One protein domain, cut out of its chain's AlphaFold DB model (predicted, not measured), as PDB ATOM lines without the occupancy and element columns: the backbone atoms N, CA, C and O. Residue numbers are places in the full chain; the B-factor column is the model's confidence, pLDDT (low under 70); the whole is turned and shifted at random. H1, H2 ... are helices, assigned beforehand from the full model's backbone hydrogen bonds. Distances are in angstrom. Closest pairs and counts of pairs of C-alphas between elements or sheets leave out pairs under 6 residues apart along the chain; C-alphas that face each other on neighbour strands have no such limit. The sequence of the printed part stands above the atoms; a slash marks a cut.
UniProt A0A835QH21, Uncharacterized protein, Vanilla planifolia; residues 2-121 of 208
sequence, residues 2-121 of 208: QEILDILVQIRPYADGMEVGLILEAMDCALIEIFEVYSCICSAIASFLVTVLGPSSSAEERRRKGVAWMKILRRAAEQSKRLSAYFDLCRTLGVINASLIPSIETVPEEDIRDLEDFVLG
ATOM      1  N   GLN A   2     174.659 217.538 247.385       88.25
ATOM      2  CA  GLN A   2     175.266 218.286 246.263       88.25
ATOM      3  C   GLN A   2     176.296 219.338 246.715       88.25
ATOM      4  O   GLN A   2     177.367 219.422 246.134       88.25
ATOM      5  N   GLU A   3     176.028 220.080 247.793       91.44
ATOM      6  CA  GLU A   3     176.993 221.041 248.359       91.44
ATOM      7  C   GLU A   3     178.232 220.372 248.964       91.44
ATOM      8  O   GLU A   3     179.330 220.908 248.872       91.44
ATOM      9  N   ILE A   4     178.071 219.181 249.547       91.94
ATOM     10  CA  ILE A   4     179.194 218.405 250.088       91.94
ATOM     11  C   ILE A   4     180.111 217.998 248.936       91.94
ATOM     12  O   ILE A   4     181.315 218.211 249.017       91.94
ATOM     13  N   LEU A   5     179.539 217.507 247.832       92.81
ATOM     14  CA  LEU A   5     180.301 217.194 246.624       92.81
ATOM     15  C   LEU A   5     181.045 218.431 246.090       92.81
ATOM     16  O   LEU A   5     182.219 218.335 245.738       92.81
ATOM     17  N   ASP A   6     180.403 219.605 246.096       92.62
ATOM     18  CA  ASP A   6     181.038 220.862 245.675       92.62
ATOM     19  C   ASP A   6     182.232 221.253 246.557       92.62
ATOM     20  O   ASP A   6     183.197 221.830 246.051       92.62
ATOM     21  N   ILE A   7     182.175 220.969 247.861       92.88
ATOM     22  CA  ILE A   7     183.268 221.229 248.805       92.88
ATOM     23  C   ILE A   7     184.390 220.208 248.610       92.88
ATOM     24  O   ILE A   7     185.551 220.596 248.504       92.88
ATOM     25  N   LEU A   8     184.067 218.919 248.502       92.62
ATOM     26  CA  LEU A   8     185.074 217.866 248.368       92.62
ATOM     27  C   LEU A   8     185.903 218.018 247.082       92.62
ATOM     28  O   LEU A   8     187.123 217.893 247.115       92.62
ATOM     29  N   VAL A   9     185.286 218.407 245.961       91.25
ATOM     30  CA  VAL A   9     185.985 218.637 244.676       91.25
ATOM     31  C   VAL A   9     186.970 219.828 244.720       91.25
ATOM     32  O   VAL A   9     187.787 220.013 243.804       91.25
ATOM     33  N   GLN A  10     186.924 220.652 245.772       92.00
ATOM     34  CA  GLN A  10     187.902 221.722 246.020       92.00
ATOM     35  C   GLN A  10     189.173 221.224 246.718       92.00
ATOM     36  O   GLN A  10     190.158 221.961 246.765       92.00
ATOM     37  N   ILE A  11     189.192 219.990 247.226       90.50
ATOM     38  CA  ILE A  11     190.398 219.374 247.781       90.50
ATOM     39  C   ILE A  11     191.329 219.040 246.614       90.50
ATOM     40  O   ILE A  11     191.122 218.070 245.886       90.50
ATOM     41  N   ARG A  12     192.329 219.896 246.395       85.25
ATOM     42  CA  ARG A  12     193.332 219.767 245.334       85.25
ATOM     43  C   ARG A  12     194.703 220.164 245.883       85.25
ATOM     44  O   ARG A  12     194.775 221.103 246.677       85.25
ATOM     45  N   PRO A  13     195.793 219.513 245.459       80.56
ATOM     46  CA  PRO A  13     197.127 220.027 245.715       80.56
ATOM     47  C   PRO A  13     197.361 221.245 244.807       80.56
ATOM     48  O   PRO A  13     197.309 221.132 243.586       80.56
ATOM     49  N   TYR A  14     197.559 222.426 245.402       74.25
ATOM     50  CA  TYR A  14     197.657 223.706 244.675       74.25
ATOM     51  C   TYR A  14     199.096 224.164 244.379       74.25
ATOM     52  O   TYR A  14     199.272 225.202 243.745       74.25
ATOM     53  N   ALA A  15     200.115 223.438 244.846       75.62
ATOM     54  CA  ALA A  15     201.516 223.840 244.725       75.62
ATOM     55  C   ALA A  15     202.347 222.819 243.938       75.62
ATOM     56  O   ALA A  15     202.129 221.610 244.047       75.62
ATOM     57  N   ASP A  16     203.324 223.320 243.181       75.62
ATOM     58  CA  ASP A  16     204.307 222.489 242.488       75.62
ATOM     59  C   ASP A  16     205.083 221.630 243.500       75.62
ATOM     60  O   ASP A  16     205.463 222.098 244.575       75.62
ATOM     61  N   GLY A  17     205.311 220.358 243.165       75.62
ATOM     62  CA  GLY A  17     206.018 219.420 244.044       75.62
ATOM     63  C   GLY A  17     205.169 218.817 245.172       75.62
ATOM     64  O   GLY A  17     205.714 218.139 246.037       75.62
ATOM     65  N   MET A  18     203.845 219.003 245.158       81.00
ATOM     66  CA  MET A  18     202.910 218.357 246.098       81.00
ATOM     67  C   MET A  18     202.627 216.876 245.778       81.00
ATOM     68  O   MET A  18     201.787 216.252 246.421       81.00
ATOM     69  N   GLU A  19     203.349 216.284 244.828       80.81
ATOM     70  CA  GLU A  19     203.321 214.856 244.473       80.81
ATOM     71  C   GLU A  19     204.099 214.003 245.498       80.81
ATOM     72  O   GLU A  19     204.905 213.138 245.164       80.81
ATOM     73  N   VAL A  20     203.899 214.282 246.789       86.25
ATOM     74  CA  VAL A  20     204.533 213.559 247.897       86.25
ATOM     75  C   VAL A  20     203.586 212.459 248.368       86.25
ATOM     76  O   VAL A  20     202.382 212.685 248.471       86.25
ATOM     77  N   GLY A  21     204.121 211.285 248.721       87.69
ATOM     78  CA  GLY A  21     203.319 210.099 249.057       87.69
ATOM     79  C   GLY A  21     202.191 210.342 250.069       87.69
ATOM     80  O   GLY A  21     201.075 209.899 249.839       87.69
ATOM     81  N   LEU A  22     202.433 211.115 251.137       91.12
ATOM     82  CA  LEU A  22     201.395 211.443 252.129       91.12
ATOM     83  C   LEU A  22     200.237 212.272 251.549       91.12
ATOM     84  O   LEU A  22     199.091 212.092 251.951       91.12
ATOM     85  N   ILE A  23     200.528 213.187 250.620       91.19
ATOM     86  CA  ILE A  23     199.505 214.012 249.967       91.19
ATOM     87  C   ILE A  23     198.707 213.156 248.991       91.19
ATOM     88  O   ILE A  23     197.485 213.262 248.964       91.19
ATOM     89  N   LEU A  24     199.376 212.292 248.222       90.50
ATOM     90  CA  LEU A  24     198.704 211.376 247.301       90.50
ATOM     91  C   LEU A  24     197.789 210.395 248.044       90.50
ATOM     92  O   LEU A  24     196.671 210.181 247.595       90.50
ATOM     93  N   GLU A  25     198.206 209.891 249.207       91.38
ATOM     94  CA  GLU A  25     197.374 209.046 250.075       91.38
ATOM     95  C   GLU A  25     196.150 209.808 250.613       91.38
ATOM     96  O   GLU A  25     195.024 209.320 250.579       91.38
ATOM     97  N   ALA A  26     196.337 211.052 251.066       92.69
ATOM     98  CA  ALA A  26     195.219 211.883 251.512       92.69
ATOM     99  C   ALA A  26     194.245 212.212 250.364       92.69
ATOM    100  O   ALA A  26     193.028 212.239 250.563       92.69
ATOM    101  N   MET A  27     194.773 212.440 249.159       92.44
ATOM    102  CA  MET A  27     193.984 212.629 247.941       92.44
ATOM    103  C   MET A  27     193.227 211.360 247.553       92.44
ATOM    104  O   MET A  27     192.101 211.461 247.077       92.44
ATOM    105  N   ASP A  28     193.813 210.189 247.775       91.06
ATOM    106  CA  ASP A  28     193.183 208.897 247.529       91.06
ATOM    107  C   ASP A  28     191.951 208.698 248.427       91.06
ATOM    108  O   ASP A  28     190.856 208.436 247.927       91.06
ATOM    109  N   CYS A  29     192.079 208.987 249.725       92.19
ATOM    110  CA  CYS A  29     190.946 209.016 250.655       92.19
ATOM    111  C   CYS A  29     189.849 210.002 250.214       92.19
ATOM    112  O   CYS A  29     188.665 209.662 250.216       92.19
ATOM    113  N   ALA A  30     190.229 211.221 249.811       92.69
ATOM    114  CA  ALA A  30     189.270 212.219 249.337       92.69
ATOM    115  C   ALA A  30     188.552 211.758 248.061       92.69
ATOM    116  O   ALA A  30     187.352 211.974 247.908       92.69
ATOM    117  N   LEU A  31     189.274 211.105 247.152       92.38
ATOM    118  CA  LEU A  31     188.738 210.598 245.899       92.38
ATOM    119  C   LEU A  31     187.695 209.495 246.122       92.38
ATOM    120  O   LEU A  31     186.650 209.518 245.469       92.38
ATOM    121  N   ILE A  32     187.954 208.570 247.055       91.38
ATOM    122  CA  ILE A  32     186.998 207.523 247.445       91.38
ATOM    123  C   ILE A  32     185.720 208.163 248.000       91.38
ATOM    124  O   ILE A  32     184.634 207.887 247.494       91.38
ATOM    125  N   GLU A  33     185.847 209.089 248.955       93.44
ATOM    126  CA  GLU A  33     184.698 209.781 249.558       93.44
ATOM    127  C   GLU A  33     183.872 210.538 248.502       93.44
ATOM    128  O   GLU A  33     182.642 210.468 248.463       93.44
ATOM    129  N   ILE A  34     184.542 211.235 247.581       93.19
ATOM    130  CA  ILE A  34     183.897 211.940 246.469       93.19
ATOM    131  C   ILE A  34     183.090 210.976 245.594       93.19
ATOM    132  O   ILE A  34     181.955 211.288 245.215       93.19
ATOM    133  N   PHE A  35     183.664 209.820 245.261       90.75
ATOM    134  CA  PHE A  35     182.998 208.815 244.442       90.75
ATOM    135  C   PHE A  35     181.779 208.210 245.150       90.75
ATOM    136  O   PHE A  35     180.731 208.037 244.521       90.75
ATOM    137  N   GLU A  36     181.871 207.945 246.451       91.75
ATOM    138  CA  GLU A  36     180.753 207.441 247.254       91.75
ATOM    139  C   GLU A  36     179.601 208.452 247.324       91.75
ATOM    140  O   GLU A  36     178.443 208.108 247.055       91.75
ATOM    141  N   VAL A  37     179.908 209.725 247.596       93.12
ATOM    142  CA  VAL A  37     178.911 210.805 247.622       93.12
ATOM    143  C   VAL A  37     178.237 210.964 246.258       93.12
ATOM    144  O   VAL A  37     177.009 211.081 246.191       93.12
ATOM    145  N   TYR A  38     179.006 210.939 245.166       92.31
ATOM    146  CA  TYR A  38     178.458 211.012 243.810       92.31
ATOM    147  C   TYR A  38     177.559 209.809 243.489       92.31
ATOM    148  O   TYR A  38     176.426 209.988 243.038       92.31
ATOM    149  N   SER A  39     178.003 208.593 243.812       91.44
ATOM    150  CA  SER A  39     177.232 207.359 243.603       91.44
ATOM    151  C   SER A  39     175.912 207.365 244.378       91.44
ATOM    152  O   SER A  39     174.874 206.933 243.865       91.44
ATOM    153  N   CYS A  40     175.917 207.916 245.593       93.19
ATOM    154  CA  CYS A  40     174.716 208.121 246.395       93.19
ATOM    155  C   CYS A  40     173.737 209.101 245.724       93.19
ATOM    156  O   CYS A  40     172.539 208.821 245.645       93.19
ATOM    157  N   ILE A  41     174.233 210.213 245.164       91.38
ATOM    158  CA  ILE A  41     173.408 211.166 244.403       91.38
ATOM    159  C   ILE A  41     172.783 210.485 243.178       91.38
ATOM    160  O   ILE A  41     171.571 210.587 242.983       91.38
ATOM    161  N   CYS A  42     173.568 209.746 242.389       91.12
ATOM    162  CA  CYS A  42     173.068 209.015 241.221       91.12
ATOM    163  C   CYS A  42     172.005 207.977 241.601       91.12
ATOM    164  O   CYS A  42     170.957 207.896 240.960       91.12
ATOM    165  N   SER A  43     172.224 207.237 242.688       92.38
ATOM    166  CA  SER A  43     171.272 206.241 243.194       92.38
ATOM    167  C   SER A  43     169.960 206.880 243.660       92.38
ATOM    168  O   SER A  43     168.875 206.352 243.395       92.38
ATOM    169  N   ALA A  44     170.037 208.042 244.318       91.56
ATOM    170  CA  ALA A  44     168.862 208.806 244.728       91.56
ATOM    171  C   ALA A  44     168.067 209.321 243.518       91.56
ATOM    172  O   ALA A  44     166.840 209.222 243.507       91.56
ATOM    173  N   ILE A  45     168.756 209.804 242.478       90.12
ATOM    174  CA  ILE A  45     168.131 210.226 241.218       90.12
ATOM    175  C   ILE A  45     167.445 209.040 240.537       90.12
ATOM    176  O   ILE A  45     166.265 209.137 240.208       90.12
ATOM    177  N   ALA A  46     168.130 207.907 240.373       90.38
ATOM    178  CA  ALA A  46     167.557 206.717 239.747       90.38
ATOM    179  C   ALA A  46     166.298 206.233 240.489       90.38
ATOM    180  O   ALA A  46     165.255 206.000 239.877       90.38
ATOM    181  N   SER A  47     166.360 206.172 241.822       90.31
ATOM    182  CA  SER A  47     165.218 205.801 242.670       90.31
ATOM    183  C   SER A  47     164.043 206.770 242.516       90.31
ATOM    184  O   SER A  47     162.878 206.358 242.491       90.31
ATOM    185  N   PHE A  48     164.337 208.065 242.378       87.38
ATOM    186  CA  PHE A  48     163.326 209.083 242.132       87.38
ATOM    187  C   PHE A  48     162.673 208.938 240.750       87.38
ATOM    188  O   PHE A  48     161.447 208.997 240.636       87.38
ATOM    189  N   LEU A  49     163.466 208.704 239.701       85.94
ATOM    190  CA  LEU A  49     162.944 208.490 238.350       85.94
ATOM    191  C   LEU A  49     161.993 207.294 238.316       85.94
ATOM    192  O   LEU A  49     160.901 207.405 237.768       85.94
ATOM    193  N   VAL A  50     162.328 206.194 238.993       87.50
ATOM    194  CA  VAL A  50     161.434 205.031 239.117       87.50
ATOM    195  C   VAL A  50     160.125 205.388 239.828       87.50
ATOM    196  O   VAL A  50     159.052 204.967 239.400       87.50
ATOM    197  N   THR A  51     160.176 206.188 240.894       85.12
ATOM    198  CA  THR A  51     158.964 206.565 241.645       85.12
ATOM    199  C   THR A  51     158.079 207.566 240.903       85.12
ATOM    200  O   THR A  51     156.861 207.551 241.081       85.12
ATOM    201  N   VAL A  52     158.653 208.432 240.068       80.69
ATOM    202  CA  VAL A  52     157.911 209.491 239.365       80.69
ATOM    203  C   VAL A  52     157.498 209.115 237.948       80.69
ATOM    204  O   VAL A  52     156.431 209.543 237.498       80.69
ATOM    205  N   LEU A  53     158.264 208.266 237.273       79.31
ATOM    206  CA  LEU A  53     157.916 207.699 235.967       79.31
ATOM    207  C   LEU A  53     157.201 206.344 236.089       79.31
ATOM    208  O   LEU A  53     156.715 205.818 235.092       79.31
ATOM    209  N   GLY A  54     157.114 205.787 237.299       78.69
ATOM    210  CA  GLY A  54     156.450 204.515 237.552       78.69
ATOM    211  C   GLY A  54     154.955 204.523 237.191       78.69
ATOM    212  O   GLY A  54     154.300 205.567 237.240       78.69
ATOM    213  N   PRO A  55     154.376 203.347 236.885       72.00
ATOM    214  CA  PRO A  55     153.004 203.213 236.385       72.00
ATOM    215  C   PRO A  55     151.924 203.658 237.386       72.00
ATOM    216  O   PRO A  55     150.780 203.874 237.003       72.00
ATOM    217  N   SER A  56     152.273 203.798 238.666       69.50
ATOM    218  CA  SER A  56     151.366 204.213 239.738       69.50
ATOM    219  C   SER A  56     151.323 205.727 239.973       69.50
ATOM    220  O   SER A  56     150.549 206.177 240.818       69.50
ATOM    221  N   SER A  57     152.153 206.530 239.293       74.94
ATOM    222  CA  SER A  57     152.188 207.979 239.510       74.94
ATOM    223  C   SER A  57     151.136 208.702 238.659       74.94
ATOM    224  O   SER A  57     151.131 208.642 237.428       74.94
ATOM    225  N   SER A  58     150.231 209.433 239.320       82.75
ATOM    226  CA  SER A  58     149.313 210.347 238.630       82.75
ATOM    227  C   SER A  58     150.094 211.474 237.943       82.75
ATOM    228  O   SER A  58     151.101 211.955 238.469       82.75
ATOM    229  N   ALA A  59     149.604 211.950 236.794       80.69
ATOM    230  CA  ALA A  59     150.207 213.061 236.052       80.69
ATOM    231  C   ALA A  59     150.344 214.345 236.894       80.69
ATOM    232  O   ALA A  59     151.289 215.114 236.718       80.69
ATOM    233  N   GLU A  60     149.425 214.578 237.835       80.81
ATOM    234  CA  GLU A  60     149.499 215.715 238.759       80.81
ATOM    235  C   GLU A  60     150.601 215.536 239.806       80.81
ATOM    236  O   GLU A  60     151.308 216.484 240.151       80.81
ATOM    237  N   GLU A  61     150.785 214.313 240.304       81.12
ATOM    238  CA  GLU A  61     151.827 214.002 241.279       81.12
ATOM    239  C   GLU A  61     153.221 214.023 240.656       81.12
ATOM    240  O   GLU A  61     154.156 214.553 241.264       81.12
ATOM    241  N   ARG A  62     153.329 213.552 239.410       84.06
ATOM    242  CA  ARG A  62     154.527 213.684 238.581       84.06
ATOM    243  C   ARG A  62     154.914 215.140 238.388       84.06
ATOM    244  O   ARG A  62     156.050 215.488 238.685       84.06
ATOM    245  N   ARG A  63     153.975 216.004 237.987       82.50
ATOM    246  CA  ARG A  63     154.236 217.445 237.829       82.50
ATOM    247  C   ARG A  63     154.676 218.102 239.134       82.50
ATOM    248  O   ARG A  63     155.676 218.816 239.160       82.50
ATOM    249  N   ARG A  64     153.968 217.825 240.234       82.88
ATOM    250  CA  ARG A  64     154.245 218.432 241.547       82.88
ATOM    251  C   ARG A  64     155.640 218.090 242.069       82.88
ATOM    252  O   ARG A  64     156.338 218.970 242.561       82.88
ATOM    253  N   LYS A  65     156.042 216.819 241.974       83.69
ATOM    254  CA  LYS A  65     157.374 216.364 242.409       83.69
ATOM    255  C   LYS A  65     158.446 216.711 241.374       83.69
ATOM    256  O   LYS A  65     159.568 217.053 241.729       83.69
ATOM    257  N   GLY A  66     158.083 216.672 240.103       84.12
ATOM    258  CA  GLY A  66     158.975 216.804 238.968       84.12
ATOM    259  C   GLY A  66     159.721 218.129 238.879       84.12
ATOM    260  O   GLY A  66     160.923 218.115 238.657       84.12
ATOM    261  N   VAL A  67     159.057 219.265 239.127       83.88
ATOM    262  CA  VAL A  67     159.692 220.597 239.023       83.88
ATOM    263  C   VAL A  67     160.908 220.728 239.947       83.88
ATOM    264  O   VAL A  67     161.974 221.177 239.528       83.88
ATOM    265  N   ALA A  68     160.756 220.360 241.222       85.56
ATOM    266  CA  ALA A  68     161.838 220.464 242.199       85.56
ATOM    267  C   ALA A  68     162.977 219.493 241.867       85.56
ATOM    268  O   ALA A  68     164.151 219.851 241.942       85.56
ATOM    269  N   TRP A  69     162.625 218.283 241.443       87.62
ATOM    270  CA  TRP A  69     163.599 217.262 241.096       87.62
ATOM    271  C   TRP A  69     164.344 217.528 239.798       87.62
ATOM    272  O   TRP A  69     165.524 217.202 239.715       87.62
ATOM    273  N   MET A  70     163.720 218.195 238.830       89.88
ATOM    274  CA  MET A  70     164.393 218.568 237.590       89.88
ATOM    275  C   MET A  70     165.541 219.546 237.846       89.88
ATOM    276  O   MET A  70     166.607 219.435 237.243       89.88
ATOM    277  N   LYS A  71     165.387 220.435 238.837       89.88
ATOM    278  CA  LYS A  71     166.485 221.295 239.304       89.88
ATOM    279  C   LYS A  71     167.637 220.483 239.901       89.88
ATOM    280  O   LYS A  71     168.796 220.785 239.630       89.88
ATOM    281  N   ILE A  72     167.324 219.457 240.695       90.06
ATOM    282  CA  ILE A  72     168.330 218.575 241.306       90.06
ATOM    283  C   ILE A  72     169.074 217.792 240.221       90.06
ATOM    284  O   ILE A  72     170.304 217.765 240.251       90.06
ATOM    285  N   LEU A  73     168.350 217.218 239.253       91.25
ATOM    286  CA  LEU A  73     168.926 216.484 238.126       91.25
ATOM    287  C   LEU A  73     169.855 217.374 237.298       91.25
ATOM    288  O   LEU A  73     171.002 217.001 237.069       91.25
ATOM    289  N   ARG A  74     169.400 218.576 236.916       91.56
ATOM    290  CA  ARG A  74     170.216 219.527 236.150       91.56
ATOM    291  C   ARG A  74     171.498 219.894 236.893       91.56
ATOM    292  O   ARG A  74     172.576 219.871 236.305       91.56
ATOM    293  N   ARG A  75     171.409 220.155 238.201       91.62
ATOM    294  CA  ARG A  75     172.597 220.423 239.022       91.62
ATOM    295  C   ARG A  75     173.525 219.210 239.106       91.62
ATOM    296  O   ARG A  75     174.734 219.382 239.025       91.62
ATOM    297  N   ALA A  76     172.998 217.993 239.237       90.38
ATOM    298  CA  ALA A  76     173.820 216.783 239.252       90.38
ATOM    299  C   ALA A  76     174.538 216.559 237.908       90.38
ATOM    300  O   ALA A  76     175.721 216.219 237.895       90.38
ATOM    301  N   ALA A  77     173.860 216.824 236.786       91.06
ATOM    302  CA  ALA A  77     174.457 216.778 235.454       91.06
ATOM    303  C   ALA A  77     175.585 217.816 235.304       91.06
ATOM    304  O   ALA A  77     176.672 217.493 234.828       91.06
ATOM    305  N   GLU A  78     175.390 219.041 235.790       90.88
ATOM    306  CA  GLU A  78     176.443 220.063 235.802       90.88
ATOM    307  C   GLU A  78     177.632 219.666 236.695       90.88
ATOM    308  O   GLU A  78     178.789 219.747 236.273       90.88
ATOM    309  N   GLN A  79     177.360 219.152 237.898       91.00
ATOM    310  CA  GLN A  79     178.388 218.663 238.818       91.00
ATOM    311  C   GLN A  79     179.201 217.512 238.222       91.00
ATOM    312  O   GLN A  79     180.418 217.483 238.398       91.00
ATOM    313  N   SER A  80     178.571 216.607 237.468       90.62
ATOM    314  CA  SER A  80     179.265 215.475 236.843       90.62
ATOM    315  C   SER A  80     180.328 215.908 235.820       90.62
ATOM    316  O   SER A  80     181.401 215.310 235.773       90.62
ATOM    317  N   LYS A  81     180.121 217.029 235.106       89.56
ATOM    318  CA  LYS A  81     181.140 217.620 234.210       89.56
ATOM    319  C   LYS A  81     182.364 218.102 234.991       89.56
ATOM    320  O   LYS A  81     183.501 217.792 234.637       89.56
ATOM    321  N   ARG A  82     182.136 218.843 236.083       90.31
ATOM    322  CA  ARG A  82     183.209 219.331 236.969       90.31
ATOM    323  C   ARG A  82     183.960 218.173 237.624       90.31
ATOM    324  O   ARG A  82     185.176 218.250 237.805       90.31
ATOM    325  N   LEU A  83     183.231 217.120 237.972       92.19
ATOM    326  CA  LEU A  83     183.769 215.936 238.613       92.19
ATOM    327  C   LEU A  83     184.634 215.106 237.654       92.19
ATOM    328  O   LEU A  83     185.710 214.669 238.051       92.19
ATOM    329  N   SER A  84     184.248 214.990 236.379       91.25
ATOM    330  CA  SER A  84     185.094 214.362 235.352       91.25
ATOM    331  C   SER A  84     186.466 215.037 235.271       91.25
ATOM    332  O   SER A  84     187.491 214.371 235.389       91.25
ATOM    333  N   ALA A  85     186.495 216.371 235.182       90.12
ATOM    334  CA  ALA A  85     187.748 217.127 235.143       90.12
ATOM    335  C   ALA A  85     188.585 216.979 236.430       90.12
ATOM    336  O   ALA A  85     189.809 217.088 236.400       90.12
ATOM    337  N   TYR A  86     187.939 216.754 237.578       91.56
ATOM    338  CA  TYR A  86     188.634 216.471 238.833       91.56
ATOM    339  C   TYR A  86     189.303 215.091 238.817       91.56
ATOM    340  O   TYR A  86     190.470 214.986 239.183       91.56
ATOM    341  N   PHE A  87     188.616 214.052 238.341       90.06
ATOM    342  CA  PHE A  87     189.194 212.707 238.251       90.06
ATOM    343  C   PHE A  87     190.353 212.644 237.256       90.06
ATOM    344  O   PHE A  87     191.363 212.002 237.541       90.06
ATOM    345  N   ASP A  88     190.268 213.370 236.142       90.00
ATOM    346  CA  ASP A  88     191.382 213.486 235.195       90.00
ATOM    347  C   ASP A  88     192.611 214.161 235.820       90.00
ATOM    348  O   ASP A  88     193.745 213.714 235.616       90.00
ATOM    349  N   LEU A  89     192.400 215.188 236.650       88.75
ATOM    350  CA  LEU A  89     193.475 215.791 237.438       88.75
ATOM    351  C   LEU A  89     194.093 214.769 238.405       88.75
ATOM    352  O   LEU A  89     195.312 214.626 238.430       88.75
ATOM    353  N   CYS A  90     193.279 214.029 239.163       89.56
ATOM    354  CA  CYS A  90     193.767 213.002 240.092       89.56
ATOM    355  C   CYS A  90     194.584 211.907 239.384       89.56
ATOM    356  O   CYS A  90     195.611 211.483 239.911       89.56
ATOM    357  N   ARG A  91     194.185 211.494 238.172       89.56
ATOM    358  CA  ARG A  91     194.957 210.551 237.339       89.56
ATOM    359  C   ARG A  91     196.301 211.132 236.920       89.56
ATOM    360  O   ARG A  91     197.309 210.440 236.993       89.56
ATOM    361  N   THR A  92     196.313 212.399 236.509       89.00
ATOM    362  CA  THR A  92     197.535 213.094 236.075       89.00
ATOM    363  C   THR A  92     198.534 213.243 237.222       89.00
ATOM    364  O   THR A  92     199.729 213.082 237.013       89.00
ATOM    365  N   LEU A  93     198.040 213.481 238.441       86.25
ATOM    366  CA  LEU A  93     198.848 213.567 239.662       86.25
ATOM    367  C   LEU A  93     199.344 212.203 240.178       86.25
ATOM    368  O   LEU A  93     200.116 212.158 241.131       86.25
ATOM    369  N   GLY A  94     198.889 211.089 239.594       85.12
ATOM    370  CA  GLY A  94     199.293 209.746 240.015       85.12
ATOM    371  C   GLY A  94     198.577 209.220 241.264       85.12
ATOM    372  O   GLY A  94     199.105 208.334 241.931       85.12
ATOM    373  N   VAL A  95     197.378 209.727 241.588       86.88
ATOM    374  CA  VAL A  95     196.540 209.143 242.650       86.88
ATOM    375  C   VAL A  95     196.141 207.724 242.235       86.88
ATOM    376  O   VAL A  95     195.505 207.533 241.196       86.88
ATOM    377  N   ILE A  96     196.521 206.726 243.037       79.31
ATOM    378  CA  ILE A  96     196.473 205.302 242.668       79.31
ATOM    379  C   ILE A  96     195.048 204.880 242.283       79.31
ATOM    380  O   ILE A  96     194.841 204.342 241.187       79.31
ATOM    381  N   ASN A  97     194.046 205.203 243.110       79.88
ATOM    382  CA  ASN A  97     192.668 204.791 242.841       79.88
ATOM    383  C   ASN A  97     191.988 205.571 241.711       79.88
ATOM    384  O   ASN A  97     190.987 205.103 241.168       79.88
ATOM    385  N   ALA A  98     192.545 206.697 241.256       77.00
ATOM    386  CA  ALA A  98     191.970 207.447 240.135       77.00
ATOM    387  C   ALA A  98     191.996 206.666 238.815       77.00
ATOM    388  O   ALA A  98     191.177 206.913 237.926       77.00
ATOM    389  N   SER A  99     192.909 205.702 238.694       76.69
ATOM    390  CA  SER A  99     192.982 204.784 237.554       76.69
ATOM    391  C   SER A  99     191.945 203.653 237.606       76.69
ATOM    392  O   SER A  99     191.582 203.114 236.563       76.69
ATOM    393  N   LEU A 100     191.453 203.312 238.802       81.19
ATOM    394  CA  LEU A 100     190.481 202.236 239.025       81.19
ATOM    395  C   LEU A 100     189.037 202.723 238.892       81.19
ATOM    396  O   LEU A 100     188.145 201.941 238.567       81.19
ATOM    397  N   ILE A 101     188.805 204.012 239.143       79.88
ATOM    398  CA  ILE A 101     187.482 204.618 239.035       79.88
ATOM    399  C   ILE A 101     187.145 204.840 237.552       79.88
ATOM    400  O   ILE A 101     187.900 205.529 236.846       79.88
ATOM    401  N   PRO A 102     186.013 204.292 237.063       77.75
ATOM    402  CA  PRO A 102     185.590 204.488 235.685       77.75
ATOM    403  C   PRO A 102     185.344 205.971 235.398       77.75
ATOM    404  O   PRO A 102     185.021 206.763 236.287       77.75
ATOM    405  N   SER A 103     185.506 206.365 234.138       81.81
ATOM    406  CA  SER A 103     185.157 207.717 233.702       81.81
ATOM    407  C   SER A 103     183.692 208.016 233.999       81.81
ATOM    408  O   SER A 103     182.827 207.154 233.851       81.81
ATOM    409  N   ILE A 104     183.425 209.247 234.423       85.25
ATOM    410  CA  ILE A 104     182.068 209.677 234.741       85.25
ATOM    411  C   ILE A 104     181.292 209.865 233.448       85.25
ATOM    412  O   ILE A 104     181.690 210.644 232.583       85.25
ATOM    413  N   GLU A 105     180.162 209.178 233.351       82.31
ATOM    414  CA  GLU A 105     179.205 209.374 232.276       82.31
ATOM    415  C   GLU A 105     178.228 210.489 232.669       82.31
ATOM    416  O   GLU A 105     177.472 210.391 233.638       82.31
ATOM    417  N   THR A 106     178.285 211.601 231.942       84.62
ATOM    418  CA  THR A 106     177.327 212.704 232.064       84.62
ATOM    419  C   THR A 106     176.044 212.367 231.321       84.62
ATOM    420  O   THR A 106     176.103 211.969 230.159       84.62
ATOM    421  N   VAL A 107     174.896 212.623 231.952       85.62
ATOM    422  CA  VAL A 107     173.592 212.519 231.282       85.62
ATOM    423  C   VAL A 107     173.548 213.503 230.101       85.62
ATOM    424  O   VAL A 107     173.866 214.684 230.304       85.62
ATOM    425  N   PRO A 108     173.172 213.052 228.893       87.38
ATOM    426  CA  PRO A 108     173.031 213.924 227.734       87.38
ATOM    427  C   PRO A 108     171.974 215.017 227.949       87.38
ATOM    428  O   PRO A 108     170.969 214.821 228.634       87.38
ATOM    429  N   GLU A 109     172.186 216.196 227.364       90.31
ATOM    430  CA  GLU A 109     171.268 217.332 227.546       90.31
ATOM    431  C   GLU A 109     169.932 217.102 226.820       90.31
ATOM    432  O   GLU A 109     168.893 217.620 227.220       90.31
ATOM    433  N   GLU A 110     169.937 216.320 225.740       90.44
ATOM    434  CA  GLU A 110     168.737 215.801 225.091       90.44
ATOM    435  C   GLU A 110     167.850 215.025 226.065       90.44
ATOM    436  O   GLU A 110     166.694 215.403 226.232       90.44
ATOM    437  N   ASP A 111     168.405 214.069 226.808       89.75
ATOM    438  CA  ASP A 111     167.641 213.237 227.737       89.75
ATOM    439  C   ASP A 111     167.052 214.064 228.889       89.75
ATOM    440  O   ASP A 111     165.928 213.827 229.334       89.75
ATOM    441  N   ILE A 112     167.788 215.078 229.367       90.94
ATOM    442  CA  ILE A 112     167.300 216.001 230.403       90.94
ATOM    443  C   ILE A 112     166.121 216.828 229.879       90.94
ATOM    444  O   ILE A 112     165.149 217.030 230.609       90.94
ATOM    445  N   ARG A 113     166.185 217.301 228.628       91.50
ATOM    446  CA  ARG A 113     165.105 218.083 228.004       91.50
ATOM    447  C   ARG A 113     163.873 217.236 227.724       91.50
ATOM    448  O   ARG A 113     162.773 217.678 228.035       91.50
ATOM    449  N   ASP A 114     164.054 216.030 227.198       89.88
ATOM    450  CA  ASP A 114     162.952 215.104 226.927       89.88
ATOM    451  C   ASP A 114     162.237 214.722 228.227       89.88
ATOM    452  O   ASP A 114     161.007 214.677 228.295       89.88
ATOM    453  N   LEU A 115     163.001 214.522 229.303       89.19
ATOM    454  CA  LEU A 115     162.443 214.273 230.624       89.19
ATOM    455  C   LEU A 115     161.741 215.509 231.204       89.19
ATOM    456  O   LEU A 115     160.701 215.369 231.850       89.19
ATOM    457  N   GLU A 116     162.281 216.711 230.999       89.31
ATOM    458  CA  GLU A 116     161.641 217.963 231.412       89.31
ATOM    459  C   GLU A 116     160.298 218.156 230.696       89.31
ATOM    460  O   GLU A 116     159.300 218.449 231.360       89.31
ATOM    461  N   ASP A 117     160.241 217.905 229.385       88.44
ATOM    462  CA  ASP A 117     158.993 217.931 228.622       88.44
ATOM    463  C   ASP A 117     158.028 216.858 229.127       88.44
ATOM    464  O   ASP A 117     156.916 217.183 229.514       88.44
ATOM    465  N   PHE A 118     158.462 215.610 229.306       85.00
ATOM    466  CA  PHE A 118     157.596 214.550 229.836       85.00
ATOM    467  C   PHE A 118     157.002 214.869 231.222       85.00
ATOM    468  O   PHE A 118     155.865 214.505 231.549       85.00
ATOM    469  N   VAL A 119     157.789 215.520 232.078       84.38
ATOM    470  CA  VAL A 119     157.411 215.838 233.455       84.38
ATOM    471  C   VAL A 119     156.536 217.093 233.538       84.38
ATOM    472  O   VAL A 119     155.665 217.143 234.410       84.38
ATOM    473  N   LEU A 120     156.745 218.091 232.672       78.56
ATOM    474  CA  LEU A 120     156.076 219.401 232.714       78.56
ATOM    475  C   LEU A 120     155.021 219.574 231.610       78.56
ATOM    476  O   LEU A 120     153.908 220.041 231.881       78.56
ATOM    477  N   GLY A 121     155.368 219.182 230.389       67.62
ATOM    478  CA  GLY A 121     154.523 219.087 229.207       67.62
ATOM    479  C   GLY A 121     153.757 217.768 229.214       67.62
ATOM    480  O   GLY A 121     154.221 216.726 228.771       67.62
TER     481      GLY A 121
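Overview. This is residues 2 to 121 of the 208 residues of an uncharacterized protein of Vanilla planifolia (UniProt A0A835QH21). A long, slender helical hairpin of H2 and H3 makes the length of this rod, with H1 folded back along H2 and H5 packed on H3 near the hairpin's closed end. Short H4 packs on both long helices near the hairpin's open end. The printed part has 120 residues with five named helices, H1 to H5 in chain order, and no named strand, and its class is all helix. It is loose, with a radius of gyration of the C-alphas of 17.5 A and spans of 57 by 22 by 21 A.

Arrangement. H1, residues 2 to 8, touches residues 30 to 41 of H2, residues 21 to 53, in a hairpin at a shallow tilt of 9 degrees, opposite ways; the closest C-alphas, of Leu 8 and Ile 34, are 6.3 A apart. H2 also forms a hairpin with H3, residues 59 to 92, at a shallow tilt of 21 degrees; the closest C-alphas, of Val 52 and Arg 62, are 5.4 A apart. H3 has a kink of 48 degrees near residue 67. H4, residues 96 to 99, touches H2 at residues 24 to 32 and H3 at residues 87 to 91; its closest C-alphas are Asn 97 to Asp 28, 6.3 A, and Ala 98 to Arg 91, 5.1 A. H5, residues 109 to 120, touches residues 62 to 74 of H3 at a shallow tilt of 17 degrees, opposite ways; the closest C-alphas, of Val 119 and Arg 63, are 5.6 A apart. H1 and H5 are apart. Every O i to N i+4 pair is within hydrogen-bond range in H1, H2 and H5, 28 of 30 are in H3, and H4 is too short for such a pair.

Along the chain. H1 begins at C-alpha 2 (175.266, 218.286, 246.263). H2 and H3 each measure 47.3 A, and H5 measures 16.2 A, ending at C-alpha 120 (156.076, 219.401, 232.714).

Size, cuts and confidence. The C-alphas farthest apart, of Gly 17 and Ser 58, are 57.7 A apart. The printed part has no cut, and the link from H1 to H2 is long, with 12 residues. Residues 56 and 121 have pLDDT under 70.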